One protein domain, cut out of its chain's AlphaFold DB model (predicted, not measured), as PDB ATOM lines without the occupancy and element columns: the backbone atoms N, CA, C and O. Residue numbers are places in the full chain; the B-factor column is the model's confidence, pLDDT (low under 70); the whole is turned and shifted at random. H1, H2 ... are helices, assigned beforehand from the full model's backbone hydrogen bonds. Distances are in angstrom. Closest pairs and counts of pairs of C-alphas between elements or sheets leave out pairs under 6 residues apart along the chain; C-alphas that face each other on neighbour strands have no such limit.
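This is residues 2 to 54 and 154 to 171 of the 171 residues of an uncharacterized protein of Puccinia graminis f. sp. tritici (UniProt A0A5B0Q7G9). Two helices, H1 and H2, make a V with its corner at Ala 18, a long loop of residues 33 to 54 lies in the opening of the V, and a third helix, H3, packs on the far end of H2. The printed part has 71 residues with three named helices, H1, H2 and H3 in that order along the chain, and no named strand; the class is all helix. The whole is compact, with a radius of gyration of the C-alphas of 12.2 A. The C-alphas span 39 by 26 by 17 A along their three main axes.

H1, residues 2 to 17, is joined by a tight link of one residue, Ala 18, to H2, residues 19 to 32. H1 and H2 touch, and the closest C-alphas are those of Lys 15 and Phe 22, 5.4 A apart. H1 touches H2 with residues 11 to 15 alone, and H2 touches H1 with residues 21 to 23 alone. Their lines stand at a steep tilt of 49 degrees, and they run opposite ways. At its other end H2 touches H3, residues 155 to 165, with residues 28 to 32 alone. The closest C-alphas of H2 and H3 are those of Asn 32 and Arg 162, 4.8 A apart. These two helices stand at a steep tilt of 44 degrees and run the same way. H1 and H3 are apart. In H1, H2 and H3 every O i to N i+4 pair is within hydrogen-bond range.

H1 begins at C-alpha 2, at (23.886, -39.679, 29.392), and measures 23.0 A from first to last C-alpha over 16 residues. H2 has 14 residues and measures 20.0 A; its C-alpha 19 is at (15.978, -19.343, 18.879). Residues 33 to 54 follow with no named element, their C-alphas 4 to 12 A from the mean of the C-alphas. H3 has 11 residues, measures 15.1 A and ends at C-alpha 165, at (42.073, -24.444, 17.381).

The two C-alphas farthest apart are those of Asn 16 and Val 171, at 40.4 A. Residues 55 to 153 of the chain are cut out and not printed, and C-alphas 54 and 154 are 9.1 A apart across the cut. The link from H2 to H3 runs across this cut; the link printed whole, H1 to H2, is tight. The printed part ends at residue 171, the chain's last residue. The mean pLDDT of the printed part is 92.4, and the model's confidence is low, under 70, at residues 169 to 171.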
ATOM      1  N   LYS A   2      24.921 -40.518  28.730       76.31
ATOM      2  CA  LYS A   2      23.886 -39.679  29.392       76.31
ATOM      3  C   LYS A   2      24.006 -38.174  29.082       76.31
ATOM      4  O   LYS A   2      22.981 -37.503  29.010       76.31
ATOM      5  N   SER A   3      25.216 -37.673  28.838       86.69
ATOM      6  CA  SER A   3      25.507 -36.261  28.545       86.69
ATOM      7  C   SER A   3      24.829 -35.754  27.266       86.69
ATOM      8  O   SER A   3      24.157 -34.727  27.305       86.69
ATOM      9  N   PHE A   4      24.879 -36.514  26.165       92.19
ATOM     10  CA  PHE A   4      24.194 -36.152  24.912       92.19
ATOM     11  C   PHE A   4      22.680 -36.020  25.075       92.19
ATOM     12  O   PHE A   4      22.049 -35.165  24.455       92.19
ATOM     13  N   ARG A   5      22.070 -36.863  25.916       95.25
ATOM     14  CA  ARG A   5      20.636 -36.754  26.209       95.25
ATOM     15  C   ARG A   5      20.335 -35.449  26.944       95.25
ATOM     16  O   ARG A   5      19.348 -34.801  26.610       95.25
ATOM     17  N   VAL A   6      21.176 -35.060  27.903       94.44
ATOM     18  CA  VAL A   6      21.037 -33.785  28.622       94.44
ATOM     19  C   VAL A   6      21.211 -32.606  27.662       94.44
ATOM     20  O   VAL A   6      20.329 -31.753  27.628       94.44
ATOM     21  N   SER A   7      22.255 -32.599  26.825       95.94
ATOM     22  CA  SER A   7      22.457 -31.544  25.817       95.94
ATOM     23  C   SER A   7      21.257 -31.398  24.888       95.94
ATOM     24  O   SER A   7      20.700 -30.313  24.762       95.94
ATOM     25  N   ASN A   8      20.741 -32.506  24.352       97.12
ATOM     26  CA  ASN A   8      19.561 -32.466  23.490       97.12
ATOM     27  C   ASN A   8      18.307 -31.921  24.190       97.12
ATOM     28  O   ASN A   8      17.518 -31.213  23.565       97.12
ATOM     29  N   ILE A   9      18.091 -32.250  25.467       96.75
ATOM     30  CA  ILE A   9      16.941 -31.736  26.223       96.75
ATOM     31  C   ILE A   9      17.092 -30.230  26.447       96.75
ATOM     32  O   ILE A   9      16.176 -29.474  26.121       96.75
ATOM     33  N   LEU A  10      18.238 -29.793  26.972       97.12
ATOM     34  CA  LEU A  10      18.454 -28.392  27.329       97.12
ATOM     35  C   LEU A  10      18.554 -27.501  26.091       97.12
ATOM     36  O   LEU A  10      17.892 -26.468  26.035       97.12
ATOM     37  N   GLY A  11      19.280 -27.944  25.068       97.94
ATOM     38  CA  GLY A  11      19.377 -27.263  23.784       97.94
ATOM     39  C   GLY A  11      18.026 -27.110  23.098       97.94
ATOM     40  O   GLY A  11      17.694 -26.027  22.629       97.94
ATOM     41  N   ARG A  12      17.176 -28.147  23.114       98.50
ATOM     42  CA  ARG A  12      15.803 -28.040  22.592       98.50
ATOM     43  C   ARG A  12      14.954 -27.069  23.406       98.50
ATOM     44  O   ARG A  12      14.179 -26.316  22.823       98.50
ATOM     45  N   MET A  13      15.068 -27.086  24.735       98.25
ATOM     46  CA  MET A  13      14.348 -26.136  25.586       98.25
ATOM     47  C   MET A  13      14.769 -24.697  25.308       98.25
ATOM     48  O   MET A  13      13.890 -23.841  25.239       98.25
ATOM     49  N   PHE A  14      16.070 -24.451  25.145       98.25
ATOM     50  CA  PHE A  14      16.607 -23.132  24.850       98.25
ATOM     51  C   PHE A  14      16.189 -22.687  23.445       98.25
ATOM     52  O   PHE A  14      15.506 -21.675  23.324       98.25
ATOM     53  N   LYS A  15      16.449 -23.492  22.407       98.44
ATOM     54  CA  LYS A  15      16.061 -23.183  21.022       98.44
ATOM     55  C   LYS A  15      14.572 -22.877  20.870       98.44
ATOM     56  O   LYS A  15      14.210 -21.902  20.230       98.44
ATOM     57  N   ASN A  16      13.701 -23.688  21.471       98.38
ATOM     58  CA  ASN A  16      12.254 -23.470  21.375       98.38
ATOM     59  C   ASN A  16      11.780 -22.238  22.161       98.38
ATOM     60  O   ASN A  16      10.689 -21.742  21.901       98.38
ATOM     61  N   PHE A  17      12.535 -21.804  23.174       98.25
ATOM     62  CA  PHE A  17      12.187 -20.647  23.998       98.25
ATOM     63  C   PHE A  17      12.720 -19.338  23.409       98.25
ATOM     64  O   PHE A  17      12.036 -18.321  23.483       98.25
ATOM     65  N   ALA A  18      13.928 -19.366  22.848       97.94
ATOM     66  CA  ALA A  18      14.611 -18.215  22.280       97.94
ATOM     67  C   ALA A  18      15.632 -18.691  21.234       97.94
ATOM     68  O   ALA A  18      16.794 -18.952  21.551       97.94
ATOM     69  N   ASP A  19      15.184 -18.819  19.989       98.25
ATOM     70  CA  ASP A  19      15.978 -19.343  18.879       98.25
ATOM     71  C   ASP A  19      17.157 -18.431  18.516       98.25
ATOM     72  O   ASP A  19      18.274 -18.918  18.400       98.25
ATOM     73  N   ILE A  20      16.954 -17.113  18.431       98.19
ATOM     74  CA  ILE A  20      18.015 -16.156  18.080       98.19
ATOM     75  C   ILE A  20      19.181 -16.199  19.095       98.19
ATOM     76  O   ILE A  20      20.324 -16.387  18.678       98.19
ATOM     77  N   PRO A  21      18.957 -16.082  20.422       98.06
ATOM     78  CA  PRO A  21      20.024 -16.246  21.414       98.06
ATOM     79  C   PRO A  21      20.663 -17.638  21.416       98.06
ATOM     80  O   PRO A  21      21.864 -17.756  21.656       98.06
ATOM     81  N   PHE A  22      19.884 -18.687  21.143       98.50
ATOM     82  CA  PHE A  22      20.412 -20.039  21.010       98.50
ATOM     83  C   PHE A  22      21.391 -20.144  19.831       98.50
ATOM     84  O   PHE A  22      22.516 -20.604  20.029       98.50
ATOM     85  N   GLU A  23      21.003 -19.687  18.636       98.38
ATOM     86  CA  GLU A  23      21.873 -19.737  17.453       98.38
ATOM     87  C   GLU A  23      23.096 -18.825  17.641       98.38
ATOM     88  O   GLU A  23      24.207 -19.234  17.336       98.38
ATOM     89  N   SER A  24      22.949 -17.665  18.294       98.06
ATOM     90  CA  SER A  24      24.096 -16.812  18.642       98.06
ATOM     91  C   SER A  24      25.129 -17.524  19.531       98.06
ATOM     92  O   SER A  24      26.335 -17.366  19.325       98.06
ATOM     93  N   ASN A  25      24.686 -18.336  20.499       97.75
ATOM     94  CA  ASN A  25      25.600 -19.164  21.287       97.75
ATOM     95  C   ASN A  25      26.263 -20.249  20.430       97.75
ATOM     96  O   ASN A  25      27.460 -20.496  20.587       97.75
ATOM     97  N   ARG A  26      25.516 -20.881  19.516       97.38
ATOM     98  CA  ARG A  26      26.069 -21.885  18.597       97.38
ATOM     99  C   ARG A  26      27.121 -21.297  17.670       97.38
ATOM    100  O   ARG A  26      28.218 -21.842  17.615       97.38
ATOM    101  N   ASP A  27      26.841 -20.161  17.046       97.69
ATOM    102  CA  ASP A  27      27.779 -19.459  16.166       97.69
ATOM    103  C   ASP A  27      29.081 -19.128  16.901       97.69
ATOM    104  O   ASP A  27      30.183 -19.320  16.374       97.69
ATOM    105  N   LEU A  28      28.967 -18.679  18.157       97.31
ATOM    106  CA  LEU A  28      30.121 -18.405  19.007       97.31
ATOM    107  C   LEU A  28      30.944 -19.672  19.260       97.31
ATOM    108  O   LEU A  28      32.176 -19.614  19.242       97.31
ATOM    109  N   MET A  29      30.286 -20.809  19.480       97.25
ATOM    110  CA  MET A  29      30.965 -22.083  19.687       97.25
ATOM    111  C   MET A  29      31.635 -22.597  18.411       97.25
ATOM    112  O   MET A  29      32.831 -22.890  18.442       97.25
ATOM    113  N   GLU A  30      30.926 -22.634  17.285       95.94
ATOM    114  CA  GLU A  30      31.445 -23.134  16.001       95.94
ATOM    115  C   GLU A  30      32.633 -22.300  15.509       95.94
ATOM    116  O   GLU A  30      33.701 -22.831  15.179       95.94
ATOM    117  N   THR A  31      32.498 -20.973  15.560       95.56
ATOM    118  CA  THR A  31      33.553 -20.040  15.139       95.56
ATOM    119  C   THR A  31      34.844 -20.257  15.928       95.56
ATOM    120  O   THR A  31      35.939 -20.197  15.362       95.56
ATOM    121  N   ASN A  32      34.738 -20.573  17.221       95.25
ATOM    122  CA  ASN A  32      35.883 -20.674  18.128       95.25
ATOM    123  C   ASN A  32      36.288 -22.120  18.469       95.25
ATOM    124  O   ASN A  32      37.163 -22.305  19.306       95.25
ATOM    125  N   GLY A  33      35.687 -23.133  17.832       95.19
ATOM    126  CA  GLY A  33      35.999 -24.543  18.103       95.19
ATOM    127  C   GLY A  33      35.653 -24.984  19.529       95.19
ATOM    128  O   GLY A  33      36.311 -25.859  20.081       95.19
ATOM    129  N   ILE A  34      34.662 -24.345  20.154       96.69
ATOM    130  CA  ILE A  34      34.247 -24.663  21.521       96.69
ATOM    131  C   ILE A  34      33.398 -25.941  21.475       96.69
ATOM    132  O   ILE A  34      32.344 -25.919  20.838       96.69
ATOM    133  N   PRO A  35      33.796 -27.031  22.154       96.12
ATOM    134  CA  PRO A  35      33.015 -28.260  22.175       96.12
ATOM    135  C   PRO A  35      31.763 -28.118  23.053       96.12
ATOM    136  O   PRO A  35      31.656 -27.228  23.903       96.12
ATOM    137  N   SER A  36      30.809 -29.028  22.871       96.81
ATOM    138  CA  SER A  36      29.667 -29.164  23.776       96.81
ATOM    139  C   SER A  36      30.128 -29.654  25.146       96.81
ATOM    140  O   SER A  36      31.073 -30.434  25.238       96.81
ATOM    141  N   PHE A  37      29.396 -29.330  26.215       95.25
ATOM    142  CA  PHE A  37      29.606 -30.007  27.505       95.25
ATOM    143  C   PHE A  37      29.395 -31.531  27.423       95.25
ATOM    144  O   PHE A  37      29.738 -32.259  28.356       95.25
ATOM    145  N   ALA A  38      28.746 -32.016  26.358       95.12
ATOM    146  CA  ALA A  38      28.532 -33.434  26.117       95.12
ATOM    147  C   ALA A  38      29.655 -34.117  25.323       95.12
ATOM    148  O   ALA A  38      29.653 -35.349  25.273       95.12
ATOM    149  N   SER A  39      30.565 -33.343  24.729       93.31
ATOM    150  CA  SER A  39      31.712 -33.835  23.966       93.31
ATOM    151  C   SER A  39      32.747 -34.492  24.878       93.31
ATOM    152  O   SER A  39      32.881 -34.122  26.046       93.31
ATOM    153  N   ALA A  40      33.471 -35.473  24.339       88.31
ATOM    154  CA  ALA A  40      34.574 -36.124  25.049       88.31
ATOM    155  C   ALA A  40      35.920 -35.465  24.725       88.31
ATOM    156  O   ALA A  40      36.811 -35.471  25.570       88.31
ATOM    157  N   GLU A  41      36.038 -34.865  23.539       86.19
ATOM    158  CA  GLU A  41      37.278 -34.289  23.031       86.19
ATOM    159  C   GLU A  41      37.116 -32.803  22.687       86.19
ATOM    160  O   GLU A  41      36.022 -32.293  22.414       86.19
ATOM    161  N   PHE A  42      38.244 -32.091  22.669       80.31
ATOM    162  CA  PHE A  42      38.301 -30.753  22.085       80.31
ATOM    163  C   PHE A  42      38.115 -30.839  20.564       80.31
ATOM    164  O   PHE A  42      38.580 -31.781  19.929       80.31
ATOM    165  N   ASN A  43      37.477 -29.827  19.970       77.88
ATOM    166  CA  ASN A  43      37.164 -29.749  18.535       77.88
ATOM    167  C   ASN A  43      36.150 -30.781  18.002       77.88
ATOM    168  O   ASN A  43      35.947 -30.842  16.787       77.88
ATOM    169  N   ASP A  44      35.475 -31.542  18.869       87.81
ATOM    170  CA  ASP A  44      34.308 -32.331  18.465       87.81
ATOM    171  C   ASP A  44      33.273 -31.436  17.764       87.81
ATOM    172  O   ASP A  44      32.928 -30.349  18.240       87.81
ATOM    173  N   SER A  45      32.748 -31.906  16.632       90.44
ATOM    174  CA  SER A  45      31.713 -31.180  15.894       90.44
ATOM    175  C   SER A  45      30.440 -31.054  16.729       90.44
ATOM    176  O   SER A  45      29.962 -32.045  17.286       90.44
ATOM    177  N   LEU A  46      29.841 -29.864  16.746       95.06
ATOM    178  CA  LEU A  46      28.577 -29.639  17.437       95.06
ATOM    179  C   LEU A  46      27.427 -30.386  16.760       95.06
ATOM    180  O   LEU A  46      27.242 -30.338  15.542       95.06
ATOM    181  N   SER A  47      26.589 -31.024  17.568       94.06
ATOM    182  CA  SER A  47      25.277 -31.480  17.132       94.06
ATOM    183  C   SER A  47      24.299 -30.306  17.019       94.06
ATOM    184  O   SER A  47      24.525 -29.210  17.528       94.06
ATOM    185  N   LYS A  48      23.140 -30.554  16.394       95.75
ATOM    186  CA  LYS A  48      22.120 -29.528  16.109       95.75
ATOM    187  C   LYS A  48      21.592 -28.767  17.336       95.75
ATOM    188  O   LYS A  48      20.934 -27.742  17.165       95.75
ATOM    189  N   LEU A  49      21.782 -29.306  18.541       97.44
ATOM    190  CA  LEU A  49      21.234 -28.765  19.785       97.44
ATOM    191  C   LEU A  49      22.314 -28.360  20.801       97.44
ATOM    192  O   LEU A  49      21.971 -27.859  21.869       97.44
ATOM    193  N   ASP A  50      23.597 -28.530  20.482       97.12
ATOM    194  CA  ASP A  50      24.677 -28.117  21.379       97.12
ATOM    195  C   ASP A  50      24.825 -26.595  21.380       97.12
ATOM    196  O   ASP A  50      24.972 -25.993  20.323       97.12
ATOM    197  N   CYS A  51      24.777 -25.975  22.562       96.69
ATOM    198  CA  CYS A  51      24.744 -24.510  22.716       96.69
ATOM    199  C   CYS A  51      25.494 -23.972  23.945       96.69
ATOM    200  O   CYS A  51      25.417 -22.779  24.244       96.69
ATOM    201  N   ALA A  52      26.200 -24.836  24.680       97.25
ATOM    202  CA  ALA A  52      27.093 -24.419  25.754       97.25
ATOM    203  C   ALA A  52      28.221 -25.445  25.986       97.25
ATOM    204  O   ALA A  52      27.990 -26.648  25.832       97.25
ATOM    205  N   PRO A  53      29.415 -25.001  26.422       96.38
ATOM    206  CA  PRO A  53      30.521 -25.879  26.810       96.38
ATOM    207  C   PRO A  53      30.447 -26.388  28.250       96.38
ATOM    208  O   PRO A  53      31.235 -27.241  28.643       96.38
ATOM    209  N   HIS A  54      29.541 -25.853  29.071       95.19
ATOM    210  CA  HIS A  54      29.355 -26.273  30.460       95.19
ATOM    211  C   HIS A  54      27.903 -26.074  30.906       95.19
ATOM    212  O   HIS A  54      27.120 -25.394  30.240       95.19
ATOM    213  N   THR A 154      31.648 -18.780  28.656       97.38
ATOM    214  CA  THR A 154      32.621 -17.888  29.297       97.38
ATOM    215  C   THR A 154      33.689 -17.426  28.308       97.38
ATOM    216  O   THR A 154      34.081 -18.163  27.399       97.38
ATOM    217  N   LYS A 155      34.243 -16.226  28.523       97.88
ATOM    218  CA  LYS A 155      35.423 -15.729  27.790       97.88
ATOM    219  C   LYS A 155      36.605 -16.683  27.903       97.88
ATOM    220  O   LYS A 155      37.341 -16.850  26.941       97.88
ATOM    221  N   LYS A 156      36.766 -17.328  29.063       96.38
ATOM    222  CA  LYS A 156      37.831 -18.309  29.287       96.38
ATOM    223  C   LYS A 156      37.676 -19.516  28.362       96.38
ATOM    224  O   LYS A 156      38.620 -19.831  27.653       96.38
ATOM    225  N   ALA A 157      36.494 -20.140  28.322       94.88
ATOM    226  CA  ALA A 157      36.242 -21.274  27.429       94.88
ATOM    227  C   ALA A 157      36.454 -20.888  25.958       94.88
ATOM    228  O   ALA A 157      37.110 -21.615  25.218       94.88
ATOM    229  N   LEU A 158      35.961 -19.712  25.565       96.25
ATOM    230  CA  LEU A 158      36.126 -19.191  24.214       96.25
ATOM    231  C   LEU A 158      37.596 -18.971  23.839       96.25
ATOM    232  O   LEU A 158      38.015 -19.437  22.783       96.25
ATOM    233  N   ASN A 159      38.372 -18.289  24.684       96.31
ATOM    234  CA  ASN A 159      39.779 -18.002  24.400       96.31
ATOM    235  C   ASN A 159      40.599 -19.295  24.361       96.31
ATOM    236  O   ASN A 159      41.279 -19.546  23.376       96.31
ATOM    237  N   THR A 160      40.456 -20.165  25.365       94.38
ATOM    238  CA  THR A 160      41.198 -21.432  25.417       94.38
ATOM    239  C   THR A 160      40.912 -22.320  24.204       94.38
ATOM    240  O   THR A 160      41.847 -22.843  23.607       94.38
ATOM    241  N   CYS A 161      39.647 -22.476  23.795       94.25
ATOM    242  CA  CYS A 161      39.326 -23.309  22.628       94.25
ATOM    243  C   CYS A 161      39.814 -22.677  21.319       94.25
ATOM    244  O   CYS A 161      40.308 -23.389  20.448       94.25
ATOM    245  N   ARG A 162      39.745 -21.345  21.196       94.06
ATOM    246  CA  ARG A 162      40.300 -20.624  20.045       94.06
ATOM    247  C   ARG A 162      41.811 -20.830  19.931       94.06
ATOM    248  O   ARG A 162      42.300 -21.081  18.834       94.06
ATOM    249  N   ASP A 163      42.530 -20.737  21.042       92.88
ATOM    250  CA  ASP A 163      43.982 -20.903  21.076       92.88
ATOM    251  C   ASP A 163      44.377 -22.336  20.692       92.88
ATOM    252  O   ASP A 163      45.249 -22.524  19.843       92.88
ATOM    253  N   ILE A 164      43.663 -23.342  21.217       90.94
ATOM    254  CA  ILE A 164      43.823 -24.752  20.820       90.94
ATOM    255  C   ILE A 164      43.560 -24.926  19.317       90.94
ATOM    256  O   ILE A 164      44.381 -25.515  18.613       90.94
ATOM    257  N   LYS A 165      42.449 -24.381  18.804       89.06
ATOM    258  CA  LYS A 165      42.073 -24.444  17.381       89.06
ATOM    259  C   LYS A 165      43.133 -23.820  16.469       89.06
ATOM    260  O   LYS A 165      43.365 -24.323  15.374       89.06
ATOM    261  N   ASN A 166      43.783 -22.749  16.919       90.06
ATOM    262  CA  ASN A 166      44.807 -22.029  16.162       90.06
ATOM    263  C   ASN A 166      46.235 -22.564  16.389       90.06
ATOM    264  O   ASN A 166      47.189 -21.959  15.902       90.06
ATOM    265  N   GLY A 167      46.418 -23.648  17.154       84.69
ATOM    266  CA  GLY A 167      47.744 -24.188  17.481       84.69
ATOM    267  C   GLY A 167      48.600 -23.255  18.349       84.69
ATOM    268  O   GLY A 167      49.823 -23.361  18.349       84.69
ATOM    269  N   SER A 168      47.965 -22.327  19.065       70.19
ATOM    270  CA  SER A 168      48.591 -21.263  19.857       70.19
ATOM    271  C   SER A 168      48.420 -21.510  21.361       70.19
ATOM    272  O   SER A 168      48.036 -20.599  22.090       70.19
ATOM    273  N   SER A 169      48.634 -22.747  21.832       55.75
ATOM    274  CA  SER A 169      48.425 -23.091  23.246       55.75
ATOM    275  C   SER A 169      49.188 -22.139  24.178       55.75
ATOM    276  O   SER A 169      50.398 -21.971  24.001       55.75
ATOM    277  N   PRO A 170      48.532 -21.573  25.208       52.94
ATOM    278  CA  PRO A 170      49.249 -20.972  26.313       52.94
ATOM    279  C   PRO A 170      49.918 -22.113  27.080       52.94
ATOM    280  O   PRO A 170      49.236 -22.995  27.606       52.94
ATOM    281  N   VAL A 171      51.250 -22.119  27.070       46.19
ATOM    282  CA  VAL A 171      52.055 -22.864  28.046       46.19
ATOM    283  C   VAL A 171      51.858 -22.229  29.417       46.19
ATOM    284  O   VAL A 171      51.876 -20.977  29.481       46.19
TER     285      VAL A 171